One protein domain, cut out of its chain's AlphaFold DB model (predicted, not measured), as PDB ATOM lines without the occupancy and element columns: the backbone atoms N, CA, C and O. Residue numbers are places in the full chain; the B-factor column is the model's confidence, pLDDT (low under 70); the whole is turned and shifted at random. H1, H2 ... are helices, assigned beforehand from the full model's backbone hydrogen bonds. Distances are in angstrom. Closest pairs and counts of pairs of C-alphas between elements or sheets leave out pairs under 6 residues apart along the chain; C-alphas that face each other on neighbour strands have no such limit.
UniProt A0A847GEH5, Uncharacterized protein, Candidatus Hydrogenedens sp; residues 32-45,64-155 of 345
ATOM      1  N   TYR A  32     115.289 131.214 159.300       91.69
ATOM      2  CA  TYR A  32     116.002 132.366 159.835       91.69
ATOM      3  C   TYR A  32     117.512 132.253 159.646       91.69
ATOM      4  O   TYR A  32     118.173 133.267 159.445       91.69
ATOM      5  N   TRP A  33     118.074 131.046 159.652       94.38
ATOM      6  CA  TRP A  33     119.495 130.864 159.364       94.38
ATOM      7  C   TRP A  33     119.863 131.298 157.936       94.38
ATOM      8  O   TRP A  33     120.803 132.072 157.754       94.38
ATOM      9  N   GLN A  34     119.074 130.902 156.934       91.75
ATOM     10  CA  GLN A  34     119.247 131.348 155.546       91.75
ATOM     11  C   GLN A  34     119.074 132.863 155.411       91.75
ATOM     12  O   GLN A  34     119.858 133.510 154.719       91.75
ATOM     13  N   LEU A  35     118.098 133.441 156.123       90.44
ATOM     14  CA  LEU A  35     117.910 134.890 156.166       90.44
ATOM     15  C   LEU A  35     119.177 135.603 156.665       90.44
ATOM     16  O   LEU A  35     119.628 136.551 156.023       90.44
ATOM     17  N   ILE A  36     119.784 135.127 157.757       90.44
ATOM     18  CA  ILE A  36     121.031 135.701 158.282       90.44
ATOM     19  C   ILE A  36     122.177 135.539 157.283       90.44
ATOM     20  O   ILE A  36     122.889 136.507 157.023       90.44
ATOM     21  N   GLN A  37     122.346 134.362 156.676       90.12
ATOM     22  CA  GLN A  37     123.382 134.149 155.661       90.12
ATOM     23  C   GLN A  37     123.235 135.106 154.470       90.12
ATOM     24  O   GLN A  37     124.224 135.683 154.016       90.12
ATOM     25  N   ASP A  38     122.012 135.313 153.982       87.44
ATOM     26  CA  ASP A  38     121.734 136.231 152.878       87.44
ATOM     27  C   ASP A  38     121.988 137.690 153.269       87.44
ATOM     28  O   ASP A  38     122.544 138.455 152.478       87.44
ATOM     29  N   MET A  39     121.617 138.083 154.491       85.56
ATOM     30  CA  MET A  39     121.910 139.411 155.032       85.56
ATOM     31  C   MET A  39     123.420 139.652 155.116       85.56
ATOM     32  O   MET A  39     123.896 140.667 154.608       85.56
ATOM     33  N   MET A  40     124.178 138.699 155.666       83.62
ATOM     34  CA  MET A  40     125.640 138.778 155.769       83.62
ATOM     35  C   MET A  40     126.300 138.850 154.395       83.62
ATOM     36  O   MET A  40     127.092 139.753 154.136       83.62
ATOM     37  N   ARG A  41     125.890 137.983 153.460       84.38
ATOM     38  CA  ARG A  41     126.400 137.995 152.085       84.38
ATOM     39  C   ARG A  41     126.145 139.338 151.401       84.38
ATOM     40  O   ARG A  41     126.991 139.813 150.649       84.38
ATOM     41  N   ARG A  42     124.992 139.969 151.626       79.56
ATOM     42  CA  ARG A  42     124.697 141.297 151.061       79.56
ATOM     43  C   ARG A  42     125.551 142.394 151.679       79.56
ATOM     44  O   ARG A  42     125.944 143.298 150.954       79.56
ATOM     45  N   ILE A  43     125.829 142.322 152.981       78.25
ATOM     46  CA  ILE A  43     126.718 143.268 153.667       78.25
ATOM     47  C   ILE A  43     128.136 143.160 153.101       78.25
ATOM     48  O   ILE A  43     128.725 144.180 152.758       78.25
ATOM     49  N   GLU A  44     128.648 141.940 152.929       77.56
ATOM     50  CA  GLU A  44     129.983 141.685 152.368       77.56
ATOM     51  C   GLU A  44     130.109 142.122 150.903       77.56
ATOM     52  O   GLU A  44     131.148 142.636 150.497       77.56
ATOM     53  N   ASN A  45     129.049 141.941 150.108       79.38
ATOM     54  CA  ASN A  45     129.034 142.290 148.683       79.38
ATOM     55  C   ASN A  45     128.516 143.710 148.401       79.38
ATOM     56  O   ASN A  45     128.363 144.088 147.236       79.38
ATOM     57  N   TYR A  64     124.967 152.136 158.743       50.38
ATOM     58  CA  TYR A  64     125.651 150.921 159.153       50.38
ATOM     59  C   TYR A  64     124.875 149.682 158.673       50.38
ATOM     60  O   TYR A  64     123.657 149.722 158.479       50.38
ATOM     61  N   ALA A  65     125.552 148.530 158.602       55.19
ATOM     62  CA  ALA A  65     124.916 147.214 158.439       55.19
ATOM     63  C   ALA A  65     123.754 146.964 159.435       55.19
ATOM     64  O   ALA A  65     122.890 146.126 159.191       55.19
ATOM     65  N   PHE A  66     123.692 147.739 160.521       57.56
ATOM     66  CA  PHE A  66     122.675 147.731 161.569       57.56
ATOM     67  C   PHE A  66     121.234 147.944 161.083       57.56
ATOM     68  O   PHE A  66     120.334 147.294 161.612       57.56
ATOM     69  N   GLU A  67     120.987 148.764 160.053       62.22
ATOM     70  CA  GLU A  67     119.620 148.941 159.518       62.22
ATOM     71  C   GLU A  67     119.065 147.638 158.918       62.22
ATOM     72  O   GLU A  67     117.859 147.399 158.934       62.22
ATOM     73  N   THR A  68     119.951 146.742 158.471       69.88
ATOM     74  CA  THR A  68     119.570 145.425 157.939       69.88
ATOM     75  C   THR A  68     118.986 144.543 159.048       69.88
ATOM     76  O   THR A  68     117.996 143.852 158.830       69.88
ATOM     77  N   PHE A  69     119.530 144.620 160.266       75.50
ATOM     78  CA  PHE A  69     119.082 143.829 161.420       75.50
ATOM     79  C   PHE A  69     117.954 144.487 162.223       75.50
ATOM     80  O   PHE A  69     117.372 143.845 163.090       75.50
ATOM     81  N   ARG A  70     117.602 145.746 161.930       71.50
ATOM     82  CA  ARG A  70     116.642 146.542 162.714       71.50
ATOM     83  C   ARG A  70     115.236 145.940 162.794       71.50
ATOM     84  O   ARG A  70     114.505 146.227 163.738       71.50
ATOM     85  N   GLN A  71     114.848 145.142 161.802       79.06
ATOM     86  CA  GLN A  71     113.543 144.473 161.769       79.06
ATOM     87  C   GLN A  71     113.520 143.153 162.553       79.06
ATOM     88  O   GLN A  71     112.441 142.613 162.781       79.06
ATOM     89  N   LEU A  72     114.686 142.631 162.944       85.06
ATOM     90  CA  LEU A  72     114.802 141.376 163.677       85.06
ATOM     91  C   LEU A  72     114.693 141.598 165.183       85.06
ATOM     92  O   LEU A  72     115.075 142.637 165.720       85.06
ATOM     93  N   GLN A  73     114.202 140.575 165.870       86.12
ATOM     94  CA  GLN A  73     114.184 140.486 167.323       86.12
ATOM     95  C   GLN A  73     115.235 139.483 167.812       86.12
ATOM     96  O   GLN A  73     115.668 138.604 167.066       86.12
ATOM     97  N   ALA A  74     115.625 139.562 169.088       87.69
ATOM     98  CA  ALA A  74     116.594 138.632 169.681       87.69
ATOM     99  C   ALA A  74     116.195 137.158 169.464       87.69
ATOM    100  O   ALA A  74     117.016 136.335 169.060       87.69
ATOM    101  N   ARG A  75     114.899 136.845 169.613       88.12
ATOM    102  CA  ARG A  75     114.334 135.512 169.341       88.12
ATOM    103  C   ARG A  75     114.551 135.010 167.912       88.12
ATOM    104  O   ARG A  75     114.691 133.805 167.717       88.12
ATOM    105  N   ASP A  76     114.596 135.909 166.930       90.50
ATOM    106  CA  ASP A  76     114.829 135.553 165.531       90.50
ATOM    107  C   ASP A  76     116.286 135.118 165.336       90.50
ATOM    108  O   ASP A  76     116.551 134.115 164.675       90.50
ATOM    109  N   LEU A  77     117.227 135.803 165.996       92.00
ATOM    110  CA  LEU A  77     118.642 135.419 166.013       92.00
ATOM    111  C   LEU A  77     118.870 134.110 166.780       92.00
ATOM    112  O   LEU A  77     119.626 133.252 166.328       92.00
ATOM    113  N   PHE A  78     118.167 133.896 167.896       92.12
ATOM    114  CA  PHE A  78     118.197 132.616 168.614       92.12
ATOM    115  C   PHE A  78     117.642 131.463 167.777       92.12
ATOM    116  O   PHE A  78     118.167 130.347 167.826       92.12
ATOM    117  N   ARG A  79     116.592 131.709 166.985       92.69
ATOM    118  CA  ARG A  79     116.073 130.717 166.043       92.69
ATOM    119  C   ARG A  79     117.082 130.447 164.925       92.69
ATOM    120  O   ARG A  79     117.364 129.279 164.662       92.69
ATOM    121  N   ALA A  80     117.690 131.487 164.350       94.81
ATOM    122  CA  ALA A  80     118.752 131.348 163.355       94.81
ATOM    123  C   ALA A  80     119.942 130.532 163.888       94.81
ATOM    124  O   ALA A  80     120.445 129.657 163.190       94.81
ATOM    125  N   ALA A  81     120.360 130.754 165.137       95.50
ATOM    126  CA  ALA A  81     121.440 129.994 165.764       95.50
ATOM    127  C   ALA A  81     121.102 128.496 165.884       95.50
ATOM    128  O   ALA A  81     121.944 127.650 165.578       95.50
ATOM    129  N   ARG A  82     119.860 128.153 166.263       94.94
ATOM    130  CA  ARG A  82     119.388 126.754 166.313       94.94
ATOM    131  C   ARG A  82     119.368 126.113 164.935       94.94
ATOM    132  O   ARG A  82     119.867 125.005 164.769       94.94
ATOM    133  N   GLU A  83     118.798 126.799 163.955       95.75
ATOM    134  CA  GLU A  83     118.718 126.306 162.579       95.75
ATOM    135  C   GLU A  83     120.114 126.131 161.961       95.75
ATOM    136  O   GLU A  83     120.382 125.102 161.340       95.75
ATOM    137  N   GLY A  84     121.032 127.068 162.212       95.31
ATOM    138  CA  GLY A  84     122.423 126.987 161.772       95.31
ATOM    139  C   GLY A  84     123.193 125.840 162.429       95.31
ATOM    140  O   GLY A  84     123.945 125.142 161.747       95.31
ATOM    141  N   ALA A  85     122.980 125.590 163.725       95.12
ATOM    142  CA  ALA A  85     123.550 124.432 164.416       95.12
ATOM    143  C   ALA A  85     123.028 123.108 163.827       95.12
ATOM    144  O   ALA A  85     123.812 122.209 163.514       95.12
ATOM    145  N   LEU A  86     121.713 123.004 163.603       94.69
ATOM    146  CA  LEU A  86     121.094 121.828 162.986       94.69
ATOM    147  C   LEU A  86     121.606 121.588 161.563       94.69
ATOM    148  O   LEU A  86     121.866 120.442 161.191       94.69
ATOM    149  N   GLU A  87     121.786 122.644 160.770       94.69
ATOM    150  CA  GLU A  87     122.353 122.515 159.431       94.69
ATOM    151  C   GLU A  87     123.803 122.018 159.472       94.69
ATOM    152  O   GLU A  87     124.133 121.083 158.740       94.69
ATOM    153  N   ALA A  88     124.644 122.571 160.352       94.12
ATOM    154  CA  ALA A  88     126.023 122.114 160.523       94.12
ATOM    155  C   ALA A  88     126.083 120.620 160.876       94.12
ATOM    156  O   ALA A  88     126.840 119.871 160.259       94.12
ATOM    157  N   ARG A  89     125.230 120.159 161.801       93.19
ATOM    158  CA  ARG A  89     125.124 118.734 162.159       93.19
ATOM    159  C   ARG A  89     124.612 117.877 161.000       93.19
ATOM    160  O   ARG A  89     125.092 116.767 160.790       93.19
ATOM    161  N   ARG A  90     123.649 118.377 160.218       93.50
ATOM    162  CA  ARG A  90     123.102 117.667 159.049       93.50
ATOM    163  C   ARG A  90     124.145 117.490 157.947       93.50
ATOM    164  O   ARG A  90     124.202 116.415 157.358       93.50
ATOM    165  N   LEU A  91     124.922 118.531 157.655       92.19
ATOM    166  CA  LEU A  91     125.967 118.513 156.628       92.19
ATOM    167  C   LEU A  91     127.228 117.776 157.094       92.19
ATOM    168  O   LEU A  91     127.923 117.182 156.279       92.19
ATOM    169  N   GLY A  92     127.509 117.794 158.398       89.00
ATOM    170  CA  GLY A  92     128.690 117.184 159.002       89.00
ATOM    171  C   GLY A  92     128.522 115.739 159.472       89.00
ATOM    172  O   GLY A  92     129.393 115.274 160.197       89.00
ATOM    173  N   ARG A  93     127.445 115.029 159.097       88.81
ATOM    174  CA  ARG A  93     127.170 113.653 159.577       88.81
ATOM    175  C   ARG A  93     128.316 112.672 159.334       88.81
ATOM    176  O   ARG A  93     128.538 111.799 160.164       88.81
ATOM    177  N   ASP A  94     129.025 112.839 158.222       91.94
ATOM    178  CA  ASP A  94     130.130 111.965 157.815       91.94
ATOM    179  C   ASP A  94     131.510 112.542 158.186       91.94
ATOM    180  O   ASP A  94     132.547 111.997 157.808       91.94
ATOM    181  N   LEU A  95     131.547 113.670 158.906       92.12
ATOM    182  CA  LEU A  95     132.779 114.314 159.356       92.12
ATOM    183  C   LEU A  95     133.114 113.905 160.798       92.12
ATOM    184  O   LEU A  95     132.220 113.561 161.572       92.12
ATOM    185  N   PRO A  96     134.392 114.000 161.213       93.94
ATOM    186  CA  PRO A  96     134.754 113.861 162.618       93.94
ATOM    187  C   PRO A  96     133.966 114.839 163.497       93.94
ATOM    188  O   PRO A  96     133.820 116.012 163.142       93.94
ATOM    189  N   GLU A  97     133.534 114.385 164.676       89.12
ATOM    190  CA  GLU A  97     132.712 115.164 165.614       89.12
ATOM    191  C   GLU A  97     133.312 116.546 165.906       89.12
ATOM    192  O   GLU A  97     132.630 117.562 165.808       89.12
ATOM    193  N   ALA A  98     134.624 116.611 166.148       89.50
ATOM    194  CA  ALA A  98     135.322 117.870 166.397       89.50
ATOM    195  C   ALA A  98     135.215 118.874 165.232       89.50
ATOM    196  O   ALA A  98     135.194 120.083 165.458       89.50
ATOM    197  N   THR A  99     135.159 118.400 163.985       91.25
ATOM    198  CA  THR A  99     135.000 119.254 162.798       91.25
ATOM    199  C   THR A  99     133.566 119.761 162.686       91.25
ATOM    200  O   THR A  99     133.356 120.949 162.447       91.25
ATOM    201  N   MET A 100     132.584 118.885 162.915       92.81
ATOM    202  CA  MET A 100     131.169 119.258 162.959       92.81
ATOM    203  C   MET A 100     130.907 120.301 164.055       92.81
ATOM    204  O   MET A 100     130.297 121.331 163.783       92.81
ATOM    205  N   GLU A 101     131.421 120.087 165.267       90.31
ATOM    206  CA  GLU A 101     131.267 121.021 166.388       90.31
ATOM    207  C   GLU A 101     131.903 122.387 166.090       90.31
ATOM    208  O   GLU A 101     131.304 123.421 166.374       90.31
ATOM    209  N   ARG A 102     133.067 122.435 165.424       91.00
ATOM    210  CA  ARG A 102     133.633 123.716 164.956       91.00
ATOM    211  C   ARG A 102     132.692 124.446 163.999       91.00
ATOM    212  O   ARG A 102     132.567 125.664 164.100       91.00
ATOM    213  N   GLN A 103     132.025 123.725 163.098       93.56
ATOM    214  CA  GLN A 103     131.062 124.331 162.177       93.56
ATOM    215  C   GLN A 103     129.798 124.811 162.901       93.56
ATOM    216  O   GLN A 103     129.297 125.890 162.588       93.56
ATOM    217  N   VAL A 104     129.309 124.057 163.893       93.88
ATOM    218  CA  VAL A 104     128.208 124.496 164.765       93.88
ATOM    219  C   VAL A 104     128.575 125.824 165.425       93.88
ATOM    220  O   VAL A 104     127.824 126.789 165.318       93.88
ATOM    221  N   TRP A 105     129.761 125.912 166.028       92.31
ATOM    222  CA  TRP A 105     130.240 127.136 166.673       92.31
ATOM    223  C   TRP A 105     130.358 128.308 165.698       92.31
ATOM    224  O   TRP A 105     129.948 129.416 166.036       92.31
ATOM    225  N   ALA A 106     130.872 128.078 164.487       92.19
ATOM    226  CA  ALA A 106     130.964 129.114 163.461       92.19
ATOM    227  C   ALA A 106     129.578 129.650 163.063       92.19
ATOM    228  O   ALA A 106     129.383 130.864 162.995       92.19
ATOM    229  N   ASN A 107     128.598 128.761 162.869       94.88
ATOM    230  CA  ASN A 107     127.235 129.153 162.509       94.88
ATOM    231  C   ASN A 107     126.546 129.928 163.641       94.88
ATOM    232  O   ASN A 107     125.926 130.962 163.399       94.88
ATOM    233  N   VAL A 108     126.690 129.459 164.882       94.31
ATOM    234  CA  VAL A 108     126.130 130.122 166.068       94.31
ATOM    235  C   VAL A 108     126.766 131.494 166.278       94.31
ATOM    236  O   VAL A 108     126.052 132.462 166.531       94.31
ATOM    237  N   SER A 109     128.086 131.600 166.114       91.88
ATOM    238  CA  SER A 109     128.797 132.877 166.187       91.88
ATOM    239  C   SER A 109     128.269 133.864 165.156       91.88
ATOM    240  O   SER A 109     127.966 134.997 165.512       91.88
ATOM    241  N   LEU A 110     128.098 133.431 163.903       90.88
ATOM    242  CA  LEU A 110     127.576 134.282 162.837       90.88
ATOM    243  C   LEU A 110     126.139 134.742 163.124       90.88
ATOM    244  O   LEU A 110     125.815 135.912 162.939       90.88
ATOM    245  N   ALA A 111     125.282 133.832 163.595       93.00
ATOM    246  CA  ALA A 111     123.880 134.124 163.884       93.00
ATOM    247  C   ALA A 111     123.699 135.137 165.023       93.00
ATOM    248  O   ALA A 111     122.775 135.949 164.988       93.00
ATOM    249  N   LEU A 112     124.569 135.085 166.032       92.44
ATOM    250  CA  LEU A 112     124.444 135.886 167.249       92.44
ATOM    251  C   LEU A 112     125.340 137.130 167.263       92.44
ATOM    252  O   LEU A 112     125.253 137.914 168.206       92.44
ATOM    253  N   GLU A 113     126.159 137.347 166.230       89.69
ATOM    254  CA  GLU A 113     127.121 138.456 166.145       89.69
ATOM    255  C   GLU A 113     126.480 139.820 166.431       89.69
ATOM    256  O   GLU A 113     127.016 140.628 167.187       89.69
ATOM    257  N   TYR A 114     125.290 140.053 165.872       88.06
ATOM    258  CA  TYR A 114     124.568 141.324 165.973       88.06
ATOM    259  C   TYR A 114     123.482 141.349 167.053       88.06
ATOM    260  O   TYR A 114     122.774 142.350 167.181       88.06
ATOM    261  N   LEU A 115     123.381 140.300 167.877       89.31
ATOM    262  CA  LEU A 115     122.492 140.278 169.041       89.31
ATOM    263  C   LEU A 115     122.649 141.506 169.963       89.31
ATOM    264  O   LEU A 115     121.619 142.023 170.401       89.31
ATOM    265  N   PRO A 116     123.862 142.049 170.206       88.31
ATOM    266  CA  PRO A 116     124.040 143.235 171.048       88.31
ATOM    267  C   PRO A 116     123.228 144.464 170.638       88.31
ATOM    268  O   PRO A 116     122.911 145.303 171.472       88.31
ATOM    269  N   LEU A 117     122.875 144.594 169.357       84.06
ATOM    270  CA  LEU A 117     122.096 145.734 168.863       84.06
ATOM    271  C   LEU A 117     120.626 145.677 169.292       84.06
ATOM    272  O   LEU A 117     119.922 146.694 169.261       84.06
ATOM    273  N   LEU A 118     120.169 144.477 169.650       84.75
ATOM    274  CA  LEU A 118     118.791 144.174 170.009       84.75
ATOM    275  C   LEU A 118     118.590 144.137 171.530       84.75
ATOM    276  O   LEU A 118     117.463 144.305 171.982       84.75
ATOM    277  N   VAL A 119     119.660 143.965 172.313       85.31
ATOM    278  CA  VAL A 119     119.601 143.921 173.781       85.31
ATOM    279  C   VAL A 119     119.869 145.313 174.351       85.31
ATOM    280  O   VAL A 119     121.008 145.782 174.382       85.31
ATOM    281  N   ARG A 120     118.811 145.999 174.789       79.25
ATOM    282  CA  ARG A 120     118.898 147.391 175.265       79.25
ATOM    283  C   ARG A 120     118.651 147.516 176.755       79.25
ATOM    284  O   ARG A 120     119.305 148.338 177.404       79.25
ATOM    285  N   GLU A 121     117.747 146.702 177.275       87.56
ATOM    286  CA  GLU A 121     117.249 146.757 178.635       87.56
ATOM    287  C   GLU A 121     117.384 145.387 179.308       87.56
ATOM    288  O   GLU A 121     117.773 144.378 178.713       87.56
ATOM    289  N   GLU A 122     117.085 145.365 180.603       89.31
ATOM    290  CA  GLU A 122     117.202 144.170 181.434       89.31
ATOM    291  C   GLU A 122     116.292 143.035 180.951       89.31
ATOM    292  O   GLU A 122     116.665 141.867 181.023       89.31
ATOM    293  N   ARG A 123     115.128 143.371 180.379       90.25
ATOM    294  CA  ARG A 123     114.193 142.389 179.824       90.25
ATOM    295  C   ARG A 123     114.834 141.559 178.713       90.25
ATOM    296  O   ARG A 123     114.717 140.336 178.738       90.25
ATOM    297  N   GLU A 124     115.505 142.184 177.747       89.00
ATOM    298  CA  GLU A 124     116.142 141.430 176.661       89.00
ATOM    299  C   GLU A 124     117.371 140.655 177.158       89.00
ATOM    300  O   GLU A 124     117.647 139.554 176.676       89.00
ATOM    301  N   ALA A 125     118.082 141.177 178.165       90.94
ATOM    302  CA  ALA A 125     119.143 140.428 178.835       90.94
ATOM    303  C   ALA A 125     118.586 139.181 179.551       90.94
ATOM    304  O   ALA A 125     119.201 138.116 179.499       90.94
ATOM    305  N   ALA A 126     117.398 139.279 180.156       92.25
ATOM    306  CA  ALA A 126     116.717 138.156 180.796       92.25
ATOM    307  C   ALA A 126     116.261 137.096 179.784       92.25
ATOM    308  O   ALA A 126     116.352 135.900 180.070       92.25
ATOM    309  N   GLU A 127     115.838 137.500 178.583       90.50
ATOM    310  CA  GLU A 127     115.558 136.568 177.484       90.50
ATOM    311  C   GLU A 127     116.825 135.803 177.067       90.50
ATOM    312  O   GLU A 127     116.787 134.580 176.919       90.50
ATOM    313  N   LEU A 128     117.967 136.491 176.958       91.50
ATOM    314  CA  LEU A 128     119.257 135.857 176.676       91.50
ATOM    315  C   LEU A 128     119.692 134.894 177.793       91.50
ATOM    316  O   LEU A 128     120.074 133.759 177.511       91.50
ATOM    317  N   ALA A 129     119.597 135.302 179.058       93.12
ATOM    318  CA  ALA A 129     119.943 134.449 180.197       93.12
ATOM    319  C   ALA A 129     119.021 133.220 180.317       93.12
ATOM    320  O   ALA A 129     119.483 132.118 180.635       93.12
ATOM    321  N   SER A 130     117.734 133.382 179.997       91.94
ATOM    322  CA  SER A 130     116.777 132.273 179.912       91.94
ATOM    323  C   SER A 130     117.174 131.298 178.810       91.94
ATOM    324  O   SER A 130     117.235 130.097 179.046       91.94
ATOM    325  N   TYR A 131     117.536 131.810 177.634       91.38
ATOM    326  CA  TYR A 131     117.989 130.991 176.514       91.38
ATOM    327  C   TYR A 131     119.299 130.238 176.812       91.38
ATOM    328  O   TYR A 131     119.471 129.096 176.396       91.38
ATOM    329  N   MET A 132     120.210 130.836 177.585       93.38
ATOM    330  CA  MET A 132     121.409 130.149 178.084       93.38
ATOM    331  C   MET A 132     121.079 129.009 179.057       93.38
ATOM    332  O   MET A 132     121.743 127.969 179.044       93.38
ATOM    333  N   SER A 133     120.070 129.198 179.905       91.69
ATOM    334  CA  SER A 133     119.706 128.258 180.974       91.69
ATOM    335  C   SER A 133     118.721 127.171 180.526       91.69
ATOM    336  O   SER A 133     118.576 126.163 181.213       91.69
ATOM    337  N   ASP A 134     118.060 127.351 179.382       93.25
ATOM    338  CA  ASP A 134     117.075 126.416 178.838       93.25
ATOM    339  C   ASP A 134     117.739 125.122 178.341       93.25
ATOM    340  O   ASP A 134     118.541 125.121 177.408       93.25
ATOM    341  N   ARG A 135     117.382 123.994 178.962       91.50
ATOM    342  CA  ARG A 135     117.948 122.668 178.668       91.50
ATOM    343  C   ARG A 135     117.477 122.088 177.332       91.50
ATOM    344  O   ARG A 135     118.111 121.156 176.847       91.50
ATOM    345  N   GLU A 136     116.430 122.650 176.729       91.44
ATOM    346  CA  GLU A 136     115.950 122.276 175.390       91.44
ATOM    347  C   GLU A 136     116.759 122.950 174.264       91.44
ATOM    348  O   GLU A 136     116.619 122.613 173.082       91.44
ATOM    349  N   VAL A 137     117.615 123.920 174.605       91.12
ATOM    350  CA  VAL A 137     118.542 124.554 173.662       91.12
ATOM    351  C   VAL A 137     119.779 123.668 173.475       91.12
ATOM    352  O   VAL A 137     120.294 123.078 174.425       91.12
ATOM    353  N   ASP A 138     120.283 123.593 172.236       90.19
ATOM    354  CA  ASP A 138     121.473 122.803 171.887       90.19
ATOM    355  C   ASP A 138     122.656 123.161 172.806       90.19
ATOM    356  O   ASP A 138     122.993 124.334 173.008       90.19
ATOM    357  N   THR A 139     123.300 122.132 173.361       91.25
ATOM    358  CA  THR A 139     124.421 122.262 174.295       91.25
ATOM    359  C   THR A 139     125.551 123.119 173.722       91.25
ATOM    360  O   THR A 139     126.119 123.938 174.439       91.25
ATOM    361  N   ALA A 140     125.863 123.016 172.428       89.88
ATOM    362  CA  ALA A 140     126.910 123.829 171.815       89.88
ATOM    363  C   ALA A 140     126.564 125.327 171.838       89.88
ATOM    364  O   ALA A 140     127.443 126.153 172.090       89.88
ATOM    365  N   ILE A 141     125.288 125.680 171.651       92.31
ATOM    366  CA  ILE A 141     124.812 127.070 171.692       92.31
ATOM    367  C   ILE A 141     124.929 127.631 173.109       92.31
ATOM    368  O   ILE A 141     125.523 128.691 173.315       92.31
ATOM    369  N   ARG A 142     124.401 126.901 174.099       94.69
ATOM    370  CA  ARG A 142     124.458 127.303 175.513       94.69
ATOM    371  C   ARG A 142     125.908 127.488 175.959       94.69
ATOM    372  O   ARG A 142     126.254 128.503 176.560       94.69
ATOM    373  N   ARG A 143     126.780 126.549 175.579       93.12
ATOM    374  CA  ARG A 143     128.216 126.592 175.866       93.12
ATOM    375  C   ARG A 143     128.898 127.797 175.229       93.12
ATOM    376  O   ARG A 143     129.693 128.467 175.885       93.12
ATOM    377  N   TYR A 144     128.594 128.068 173.961       91.62
ATOM    378  CA  TYR A 144     129.123 129.220 173.243       91.62
ATOM    379  C   TYR A 144     128.789 130.523 173.977       91.62
ATOM    380  O   TYR A 144     129.693 131.317 174.231       91.62
ATOM    381  N   LEU A 145     127.531 130.706 174.389       92.69
ATOM    382  CA  LEU A 145     127.076 131.897 175.111       92.69
ATOM    383  C   LEU A 145     127.751 132.058 176.479       92.69
ATOM    384  O   LEU A 145     128.215 133.150 176.801       92.69
ATOM    385  N   VAL A 146     127.877 130.976 177.257       94.12
ATOM    386  CA  VAL A 146     128.595 130.997 178.546       94.12
ATOM    387  C   VAL A 146     130.050 131.426 178.367       94.12
ATOM    388  O   VAL A 146     130.570 132.182 179.186       94.12
ATOM    389  N   ARG A 147     130.718 131.007 177.285       90.88
ATOM    390  CA  ARG A 147     132.095 131.442 177.010       90.88
ATOM    391  C   ARG A 147     132.213 132.918 176.661       90.88
ATOM    392  O   ARG A 147     133.236 133.514 176.985       90.88
ATOM    393  N   GLN A 148     131.199 133.517 176.036       90.69
ATOM    394  CA  GLN A 148     131.216 134.958 175.754       90.69
ATOM    395  C   GLN A 148     131.192 135.799 177.037       90.69
ATOM    396  O   GLN A 148     131.608 136.950 177.019       90.69
ATOM    397  N   LEU A 149     130.771 135.218 178.166       91.62
ATOM    398  CA  LEU A 149     130.792 135.871 179.470       91.62
ATOM    399  C   LEU A 149     132.144 135.772 180.196       91.62
ATOM    400  O   LEU A 149     132.201 136.213 181.336       91.62
ATOM    401  N   LEU A 150     133.243 135.248 179.636       89.81
ATOM    402  CA  LEU A 150     134.546 135.365 180.325       89.81
ATOM    403  C   LEU A 150     135.087 136.807 180.218       89.81
ATOM    404  O   LEU A 150     135.030 137.369 179.121       89.81
ATOM    405  N   PRO A 151     135.606 137.394 181.315       86.19
ATOM    406  CA  PRO A 151     136.112 138.767 181.324       86.19
ATOM    407  C   PRO A 151     137.415 138.924 180.535       86.19
ATOM    408  O   PRO A 151     138.192 137.973 180.432       86.19
ATOM    409  N   GLU A 152     137.655 140.134 180.019       73.50
ATOM    410  CA  GLU A 152     138.914 140.571 179.386       73.50
ATOM    411  C   GLU A 152     139.398 139.679 178.236       73.50
ATOM    412  O   GLU A 152     140.578 139.653 177.873       73.50
ATOM    413  N   GLN A 153     138.478 138.956 177.599       71.38
ATOM    414  CA  GLN A 153     138.794 138.338 176.326       71.38
ATOM    415  C   GLN A 153     139.012 139.452 175.300       71.38
ATOM    416  O   GLN A 153     138.187 140.364 175.219       71.38
ATOM    417  N   PRO A 154     140.076 139.402 174.477       66.69
ATOM    418  CA  PRO A 154     140.193 140.332 173.366       66.69
ATOM    419  C   PRO A 154     138.930 140.194 172.514       66.69
ATOM    420  O   PRO A 154     138.682 139.116 171.970       66.69
ATOM    421  N   ALA A 155     138.111 141.249 172.455       63.44
ATOM    422  CA  ALA A 155     136.827 141.216 171.771       63.44
ATOM    423  C   ALA A 155     137.062 140.963 170.277       63.44
ATOM    424  O   ALA A 155     137.463 141.850 169.524       63.44
TER     425      ALA A 155
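What this domain is: This is residues 32 to 45 and 64 to 155 of the 345 residues of an uncharacterized protein of Candidatus Hydrogenedens sp (UniProt A0A847GEH5). A long helical hairpin, H3 and H4, lies in the middle, with H1 set crosswise at one side of it and the pair H5 and H6 at the opposite side. H1 packs on H3 with residues 32 to 36 alone and reaches away from the hairpin, H6 crosses over H4, and the end of H5 packs on H6. Residues 147 to 155 stick out, and short H2 sits near H1. The printed part has 106 residues with six named helices, H1 to H6 in chain order, and no named strand, so the class is all helix. It is compact, with a radius of gyration of the C-alphas of 14.0 A, and spans 41 by 34 by 29 A.

Where its parts are: H1, residues 32 to 44, begins at C-alpha 32 (116.002, 132.366, 159.835) and is 18.4 A long. H2 has four residues, 66 to 69. H3, residues 74 to 91, is the longest helix at 25.7 A and begins at C-alpha 74 (116.594, 138.632, 169.681). H4, residues 97 to 112, is 22.4 A long. H5, residues 122 to 133, is 16.1 A long. H6, residues 139 to 148, is 14.5 A long and ends at C-alpha 148 (131.216, 134.958, 175.754).

How they stand to each other: H3 and H4 form a hairpin: they touch, opposite ways at a shallow tilt of 24 degrees, and their closest C-alphas, of Ala 85 and Val 104, are 4.7 A apart. H1 touches H3, about perpendicular at 85 degrees, with the C-alphas of Trp 33 and Ala 80 closest at 4.1 A. H2 is close to H1 but not clearly touching, the closest C-alphas being Met 39 and Thr 68 at 7.1 A. H6 touches H4 at a steep tilt of 59 degrees, the same way, with the C-alphas of Val 108 and Ile 141 closest at 6.5 A. H6 and H3 only just touch, with 3 pairs of C-alphas within 8 A; the closest, of Ala 81 and Ile 141, are 7.4 A apart. H5 touches H6 with residues 131 to 133 alone, opposite ways at a steep tilt of 48 degrees, and the C-alphas of Met 132 and Arg 142 come closest at 4.9 A. H5 is close to H3 but not clearly touching, with the C-alphas of Ala 74 and Glu 124 closest at 7.5 A. H1 is apart from H5 and H6. In H1, H3, H4, H5 and H6 every O i to N i+4 pair is within hydrogen-bond range; H2 is too short for such a pair.

The domain as a whole: The two C-alphas farthest apart, of Asp 94 and Glu 121, are 42.5 A apart. Residues 46 to 63 are not printed, and C-alphas 45 and 64 are 14.0 A apart across this cut. The links H2 to H3, H3 to H4 and H5 to H6 are tight, and H4 to H5 is short. Residues 147 to 155, of which 147 and 148 belong to H6, stand free. The mean pLDDT of the printed part is 87.7; residues 64 to 68 and 154 to 155 are under 70.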